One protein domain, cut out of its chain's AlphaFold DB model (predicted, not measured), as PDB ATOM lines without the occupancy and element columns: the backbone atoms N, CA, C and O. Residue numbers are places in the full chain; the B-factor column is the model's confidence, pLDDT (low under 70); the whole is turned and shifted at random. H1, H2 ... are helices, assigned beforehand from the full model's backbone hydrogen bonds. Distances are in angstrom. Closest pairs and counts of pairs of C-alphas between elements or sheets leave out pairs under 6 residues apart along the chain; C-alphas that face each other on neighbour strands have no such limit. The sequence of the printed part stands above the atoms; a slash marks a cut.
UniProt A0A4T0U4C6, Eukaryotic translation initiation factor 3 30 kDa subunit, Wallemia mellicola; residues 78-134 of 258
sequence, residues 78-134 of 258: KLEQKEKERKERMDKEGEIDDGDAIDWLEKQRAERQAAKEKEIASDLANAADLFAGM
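This is residues 78 to 134 of the 258 residues of the protein "Eukaryotic translation initiation factor 3 30 kDa subunit" of Wallemia mellicola (UniProt A0A4T0U4C6). Two helices form a flat V with unequal arms, the short H1 and the much longer H2, joined at the corner by a tight link and with no contact between the arms. The printed part has 57 residues with two named helices, H1 then H2, and no named strand; the class is all helix. It is extended, with a radius of gyration of the C-alphas of 18.8 A and spans of 54 by 35 by 6 A.

H1, residues 78 to 93, and H2, residues 98 to 132, are apart, with no C-alpha of the one within 8 A of the other. Residues 78 to 92 of H1 stand free, as do residues 105 to 134, of which 105 to 132 belong to H2. Every O i to N i+4 pair is within hydrogen-bond range in H1, and 30 of 31 in H2.

H1 begins at C-alpha 78, (22.068, 23.141, -62.040), and measures 22.4 A from first to last C-alpha. H2 measures 50.0 A and ends at C-alpha 132, (15.401, -14.894, -37.611).

The two C-alphas farthest apart, those of Glu 95 and Met 134, are 54.9 A apart. The printed part has no cut. Its mean pLDDT is 76.2, and residues 89 to 102 are among those under 70.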
ATOM      1  N   LYS A  78      22.871  24.024 -62.897       66.75
ATOM      2  CA  LYS A  78      22.068  23.141 -62.040       66.75
ATOM      3  C   LYS A  78      22.221  23.455 -60.547       66.75
ATOM      4  O   LYS A  78      21.280  23.244 -59.792       66.75
ATOM      5  N   LEU A  79      23.373  23.982 -60.128       68.25
ATOM      6  CA  LEU A  79      23.591  24.497 -58.772       68.25
ATOM      7  C   LEU A  79      22.837  25.809 -58.544       68.25
ATOM      8  O   LEU A  79      22.156  25.940 -57.535       68.25
ATOM      9  N   GLU A  80      22.881  26.729 -59.504       72.75
ATOM     10  CA  GLU A  80      22.175  28.008 -59.407       72.75
ATOM     11  C   GLU A  80      20.650  27.829 -59.478       72.75
ATOM     12  O   GLU A  80      19.912  28.485 -58.748       72.75
ATOM     13  N   GLN A  81      20.160  26.895 -60.299       69.69
ATOM     14  CA  GLN A  81      18.740  26.540 -60.336       69.69
ATOM     15  C   GLN A  81      18.280  25.922 -59.008       69.69
ATOM     16  O   GLN A  81      17.230  26.291 -58.493       69.69
ATOM     17  N   LYS A  82      19.096  25.042 -58.415       72.75
ATOM     18  CA  LYS A  82      18.817  24.429 -57.108       72.75
ATOM     19  C   LYS A  82      18.896  25.435 -55.955       72.75
ATOM     20  O   LYS A  82      18.177  25.303 -54.970       72.75
ATOM     21  N   GLU A  83      19.760  26.440 -56.056       72.25
ATOM     22  CA  GLU A  83      19.857  27.517 -55.070       72.25
ATOM     23  C   GLU A  83      18.692  28.505 -55.178       72.25
ATOM     24  O   GLU A  83      18.154  28.909 -54.149       72.25
ATOM     25  N   LYS A  84      18.250  28.836 -56.397       74.38
ATOM     26  CA  LYS A  84      17.038  29.641 -56.616       74.38
ATOM     27  C   LYS A  84      15.796  28.923 -56.109       74.38
ATOM     28  O   LYS A  84      15.025  29.531 -55.387       74.38
ATOM     29  N   GLU A  85      15.675  27.621 -56.351       72.00
ATOM     30  CA  GLU A  85      14.589  26.807 -55.793       72.00
ATOM     31  C   GLU A  85      14.641  26.749 -54.254       72.00
ATOM     32  O   GLU A  85      13.612  26.857 -53.590       72.00
ATOM     33  N   ARG A  86      15.839  26.660 -53.652       64.31
ATOM     34  CA  ARG A  86      16.009  26.754 -52.189       64.31
ATOM     35  C   ARG A  86      15.597  28.127 -51.655       64.31
ATOM     36  O   ARG A  86      15.022  28.204 -50.573       64.31
ATOM     37  N   LYS A  87      15.911  29.195 -52.390       70.31
ATOM     38  CA  LYS A  87      15.604  30.572 -52.000       70.31
ATOM     39  C   LYS A  87      14.120  30.890 -52.154       70.31
ATOM     40  O   LYS A  87      13.542  31.426 -51.226       70.31
ATOM     41  N   GLU A  88      13.487  30.454 -53.237       70.38
ATOM     42  CA  GLU A  88      12.035  30.556 -53.427       70.38
ATOM     43  C   GLU A  88      11.266  29.748 -52.376       70.38
ATOM     44  O   GLU A  88      10.203  30.166 -51.925       70.38
ATOM     45  N   ARG A  89      11.815  28.611 -51.929       61.66
ATOM     46  CA  ARG A  89      11.234  27.830 -50.831       61.66
ATOM     47  C   ARG A  89      11.347  28.545 -49.480       61.66
ATOM     48  O   ARG A  89      10.390  28.492 -48.724       61.66
ATOM     49  N   MET A  90      12.465  29.230 -49.219       56.44
ATOM     50  CA  MET A  90      12.659  30.062 -48.019       56.44
ATOM     51  C   MET A  90      11.794  31.329 -48.048       56.44
ATOM     52  O   MET A  90      11.217  31.687 -47.029       56.44
ATOM     53  N   ASP A  91      11.658  31.982 -49.206       62.78
ATOM     54  CA  ASP A  91      10.820  33.180 -49.357       62.78
ATOM     55  C   ASP A  91       9.331  32.831 -49.196       62.78
ATOM     56  O   ASP A  91       8.589  33.567 -48.555       62.78
ATOM     57  N   LYS A  92       8.898  31.661 -49.686       60.31
ATOM     58  CA  LYS A  92       7.530  31.155 -49.487       60.31
ATOM     59  C   LYS A  92       7.252  30.684 -48.052       60.31
ATOM     60  O   LYS A  92       6.099  30.584 -47.654       60.31
ATOM     61  N   GLU A  93       8.297  30.385 -47.288       56.09
ATOM     62  CA  GLU A  93       8.232  30.023 -45.866       56.09
ATOM     63  C   GLU A  93       8.256  31.267 -44.950       56.09
ATOM     64  O   GLU A  93       7.900  31.175 -43.780       56.09
ATOM     65  N   GLY A  94       8.610  32.446 -45.482       56.06
ATOM     66  CA  GLY A  94       8.574  33.733 -44.773       56.06
ATOM     67  C   GLY A  94       7.210  34.439 -44.764       56.06
ATOM     68  O   GLY A  94       7.060  35.448 -44.080       56.06
ATOM     69  N   GLU A  95       6.225  33.919 -45.499       54.91
ATOM     70  CA  GLU A  95       4.854  34.445 -45.605       54.91
ATOM     71  C   GLU A  95       3.850  33.388 -45.117       54.91
ATOM     72  O   GLU A  95       2.969  32.932 -45.840       54.91
ATOM     73  N   ILE A  96       4.063  32.921 -43.888       50.59
ATOM     74  CA  ILE A  96       3.230  31.938 -43.192       50.59
ATOM     75  C   ILE A  96       2.447  32.705 -42.116       50.59
ATOM     76  O   ILE A  96       3.056  33.324 -41.245       50.59
ATOM     77  N   ASP A  97       1.113  32.705 -42.207       52.22
ATOM     78  CA  ASP A  97       0.205  33.294 -41.208       52.22
ATOM     79  C   ASP A  97       0.396  32.611 -39.837       52.22
ATOM     80  O   ASP A  97       0.784  31.442 -39.773       52.22
ATOM     81  N   ASP A  98       0.118  33.294 -38.723       54.78
ATOM     82  CA  ASP A  98       0.391  32.784 -37.362       54.78
ATOM     83  C   ASP A  98      -0.294  31.422 -37.079       54.78
ATOM     84  O   ASP A  98       0.187  30.629 -36.264       54.78
ATOM     85  N   GLY A  99      -1.395  31.113 -37.779       58.19
ATOM     86  CA  GLY A  99      -2.045  29.796 -37.763       58.19
ATOM     87  C   GLY A  99      -1.292  28.710 -38.547       58.19
ATOM     88  O   GLY A  99      -1.209  27.567 -38.089       58.19
ATOM     89  N   ASP A 100      -0.676  29.065 -39.673       59.31
ATOM     90  CA  ASP A 100       0.120  28.156 -40.505       59.31
ATOM     91  C   ASP A 100       1.489  27.846 -39.860       59.31
ATOM     92  O   ASP A 100       2.063  26.777 -40.084       59.31
ATOM     93  N   ALA A 101       2.004  28.729 -38.994       62.03
ATOM     94  CA  ALA A 101       3.244  28.499 -38.242       62.03
ATOM     95  C   ALA A 101       3.092  27.394 -37.176       62.03
ATOM     96  O   ALA A 101       4.030  26.631 -36.912       62.03
ATOM     97  N   ILE A 102       1.900  27.279 -36.579       65.00
ATOM     98  CA  ILE A 102       1.569  26.216 -35.619       65.00
ATOM     99  C   ILE A 102       1.443  24.869 -36.345       65.00
ATOM    100  O   ILE A 102       2.046  23.890 -35.899       65.00
ATOM    101  N   ASP A 103       0.745  24.834 -37.486       72.94
ATOM    102  CA  ASP A 103       0.626  23.636 -38.332       72.94
ATOM    103  C   ASP A 103       1.997  23.180 -38.867       72.94
ATOM    104  O   ASP A 103       2.330  21.993 -38.832       72.94
ATOM    105  N   TRP A 104       2.866  24.121 -39.252       74.88
ATOM    106  CA  TRP A 104       4.239  23.830 -39.670       74.88
ATOM    107  C   TRP A 104       5.069  23.169 -38.558       74.88
ATOM    108  O   TRP A 104       5.775  22.185 -38.805       74.88
ATOM    109  N   LEU A 105       4.960  23.648 -37.314       77.19
ATOM    110  CA  LEU A 105       5.683  23.071 -36.178       77.19
ATOM    111  C   LEU A 105       5.145  21.683 -35.797       77.19
ATOM    112  O   LEU A 105       5.916  20.785 -35.435       77.19
ATOM    113  N   GLU A 106       3.830  21.489 -35.873       81.62
ATOM    114  CA  GLU A 106       3.182  20.204 -35.614       81.62
ATOM    115  C   GLU A 106       3.544  19.171 -36.688       81.62
ATOM    116  O   GLU A 106       3.967  18.055 -36.364       81.62
ATOM    117  N   LYS A 107       3.549  19.585 -37.956       83.00
ATOM    118  CA  LYS A 107       4.065  18.803 -39.079       83.00
ATOM    119  C   LYS A 107       5.538  18.441 -38.905       83.00
ATOM    120  O   LYS A 107       5.904  17.289 -39.118       83.00
ATOM    121  N   GLN A 108       6.379  19.363 -38.435       83.38
ATOM    122  CA  GLN A 108       7.795  19.084 -38.173       83.38
ATOM    123  C   GLN A 108       7.989  18.045 -37.050       83.38
ATOM    124  O   GLN A 108       8.886  17.196 -37.122       83.38
ATOM    125  N   ARG A 109       7.149  18.069 -36.005       84.25
ATOM    126  CA  ARG A 109       7.152  17.033 -34.955       84.25
ATOM    127  C   ARG A 109       6.686  15.685 -35.495       84.25
ATOM    128  O   ARG A 109       7.334  14.683 -35.193       84.25
ATOM    129  N   ALA A 110       5.626  15.669 -36.299       87.88
ATOM    130  CA  ALA A 110       5.112  14.460 -36.936       87.88
ATOM    131  C   ALA A 110       6.144  13.850 -37.900       87.88
ATOM    132  O   ALA A 110       6.387  12.647 -37.865       87.88
ATOM    133  N   GLU A 111       6.836  14.671 -38.690       85.81
ATOM    134  CA  GLU A 111       7.924  14.230 -39.569       85.81
ATOM    135  C   GLU A 111       9.104  13.658 -38.774       85.81
ATOM    136  O   GLU A 111       9.660  12.624 -39.152       85.81
ATOM    137  N   ARG A 112       9.459  14.263 -37.631       86.81
ATOM    138  CA  ARG A 112      10.501  13.735 -36.734       86.81
ATOM    139  C   ARG A 112      10.090  12.411 -36.088       86.81
ATOM    140  O   ARG A 112      10.934  11.531 -35.940       86.81
ATOM    141  N   GLN A 113       8.828  12.264 -35.689       90.50
ATOM    142  CA  GLN A 113       8.300  11.000 -35.166       90.50
ATOM    143  C   GLN A 113       8.301   9.923 -36.249       90.50
ATOM    144  O   GLN A 113       8.859   8.855 -36.027       90.50
ATOM    145  N   ALA A 114       7.819  10.238 -37.451       90.69
ATOM    146  CA  ALA A 114       7.831   9.320 -38.582       90.69
ATOM    147  C   ALA A 114       9.256   8.921 -39.002       90.69
ATOM    148  O   ALA A 114       9.483   7.783 -39.405       90.69
ATOM    149  N   ALA A 115      10.234   9.829 -38.913       89.75
ATOM    150  CA  ALA A 115      11.639   9.506 -39.161       89.75
ATOM    151  C   ALA A 115      12.189   8.522 -38.115       89.75
ATOM    152  O   ALA A 115      12.803   7.528 -38.492       89.75
ATOM    153  N   LYS A 116      11.895   8.746 -36.826       91.81
ATOM    154  CA  LYS A 116      12.271   7.827 -35.739       91.81
ATOM    155  C   LYS A 116      11.588   6.471 -35.865       91.81
ATOM    156  O   LYS A 116      12.219   5.447 -35.653       91.81
ATOM    157  N   GLU A 117      10.310   6.440 -36.225       92.75
ATOM    158  CA  GLU A 117       9.582   5.190 -36.450       92.75
ATOM    159  C   GLU A 117      10.157   4.414 -37.634       92.75
ATOM    160  O   GLU A 117      10.273   3.196 -37.555       92.75
ATOM    161  N   LYS A 118      10.566   5.102 -38.707       92.06
ATOM    162  CA  LYS A 118      11.253   4.475 -39.844       92.06
ATOM    163  C   LYS A 118      12.627   3.934 -39.462       92.06
ATOM    164  O   LYS A 118      12.980   2.855 -39.925       92.06
ATOM    165  N   GLU A 119      13.374   4.652 -38.629       92.81
ATOM    166  CA  GLU A 119      14.653   4.192 -38.078       92.81
ATOM    167  C   GLU A 119      14.448   2.944 -37.211       92.81
ATOM    168  O   GLU A 119      15.010   1.898 -37.514       92.81
ATOM    169  N   ILE A 120      13.527   2.993 -36.243       93.88
ATOM    170  CA  ILE A 120      13.183   1.845 -35.392       93.88
ATOM    171  C   ILE A 120      12.674   0.672 -36.233       93.88
ATOM    172  O   ILE A 120      13.032  -0.469 -35.963       93.88
ATOM    173  N   ALA A 121      11.844   0.914 -37.248       93.44
ATOM    174  CA  ALA A 121      11.335  -0.139 -38.119       93.44
ATOM    175  C   ALA A 121      12.447  -0.758 -38.976       93.44
ATOM    176  O   ALA A 121      12.456  -1.974 -39.158       93.44
ATOM    177  N   SER A 122      13.389   0.052 -39.468       94.94
ATOM    178  CA  SER A 122      14.588  -0.420 -40.166       94.94
ATOM    179  C   SER A 122      15.462  -1.258 -39.236       94.94
ATOM    180  O   SER A 122      15.851  -2.365 -39.595       94.94
ATOM    181  N   ASP A 123      15.713  -0.784 -38.018       93.81
ATOM    182  CA  ASP A 123      16.519  -1.492 -37.025       93.81
ATOM    183  C   ASP A 123      15.849  -2.781 -36.552       93.81
ATOM    184  O   ASP A 123      16.514  -3.806 -36.423       93.81
ATOM    185  N   LEU A 124      14.529  -2.775 -36.352       92.12
ATOM    186  CA  LEU A 124      13.759  -3.971 -36.017       92.12
ATOM    187  C   LEU A 124      13.773  -4.952 -37.191       92.12
ATOM    188  O   LEU A 124      13.976  -6.137 -36.966       92.12
ATOM    189  N   ALA A 125      13.615  -4.496 -38.435       92.44
ATOM    190  CA  ALA A 125      13.702  -5.364 -39.609       92.44
ATOM    191  C   ALA A 125      15.106  -5.969 -39.773       92.44
ATOM    192  O   ALA A 125      15.225  -7.169 -40.003       92.44
ATOM    193  N   ASN A 126      16.161  -5.174 -39.572       93.12
ATOM    194  CA  ASN A 126      17.548  -5.639 -39.594       93.12
ATOM    195  C   ASN A 126      17.823  -6.631 -38.455       93.12
ATOM    196  O   ASN A 126      18.428  -7.678 -38.672       93.12
ATOM    197  N   ALA A 127      17.346  -6.341 -37.243       90.69
ATOM    198  CA  ALA A 127      17.439  -7.259 -36.116       90.69
ATOM    199  C   ALA A 127      16.648  -8.541 -36.398       90.69
ATOM    200  O   ALA A 127      17.150  -9.634 -36.168       90.69
ATOM    201  N   ALA A 128      15.437  -8.438 -36.939       89.06
ATOM    202  CA  ALA A 128      14.636  -9.590 -37.309       89.06
ATOM    203  C   ALA A 128      15.344 -10.438 -38.367       89.06
ATOM    204  O   ALA A 128      15.346 -11.648 -38.212       89.06
ATOM    205  N   ASP A 129      16.001  -9.858 -39.371       89.75
ATOM    206  CA  ASP A 129      16.760 -10.616 -40.376       89.75
ATOM    207  C   ASP A 129      17.998 -11.311 -39.771       89.75
ATOM    208  O   ASP A 129      18.202 -12.513 -39.951       89.75
ATOM    209  N   LEU A 130      18.772 -10.599 -38.942       88.75
ATOM    210  CA  LEU A 130      19.954 -11.152 -38.262       88.75
ATOM    211  C   LEU A 130      19.604 -12.219 -37.209       88.75
ATOM    212  O   LEU A 130      20.365 -13.169 -37.007       88.75
ATOM    213  N   PHE A 131      18.463 -12.076 -36.530       81.31
ATOM    214  CA  PHE A 131      18.021 -12.979 -35.465       81.31
ATOM    215  C   PHE A 131      16.976 -14.012 -35.913       81.31
ATOM    216  O   PHE A 131      16.762 -14.977 -35.184       81.31
ATOM    217  N   ALA A 132      16.375 -13.912 -37.106       76.38
ATOM    218  CA  ALA A 132      15.401 -14.894 -37.611       76.38
ATOM    219  C   ALA A 132      16.011 -16.292 -37.786       76.38
ATOM    220  O   ALA A 132      15.317 -17.295 -37.620       76.38
ATOM    221  N   GLY A 133      17.309 -16.372 -38.092       70.06
ATOM    222  CA  GLY A 133      18.059 -17.633 -38.138       70.06
ATOM    223  C   GLY A 133      18.686 -18.036 -36.800       70.06
ATOM    224  O   GLY A 133      19.078 -19.189 -36.614       70.06
ATOM    225  N   MET A 134      18.776 -17.101 -35.852       62.94
ATOM    226  CA  MET A 134      19.335 -17.340 -34.531       62.94
ATOM    227  C   MET A 134      18.194 -17.768 -33.617       62.94
ATOM    228  O   MET A 134      17.543 -16.948 -32.979       62.94
TER     229      MET A 134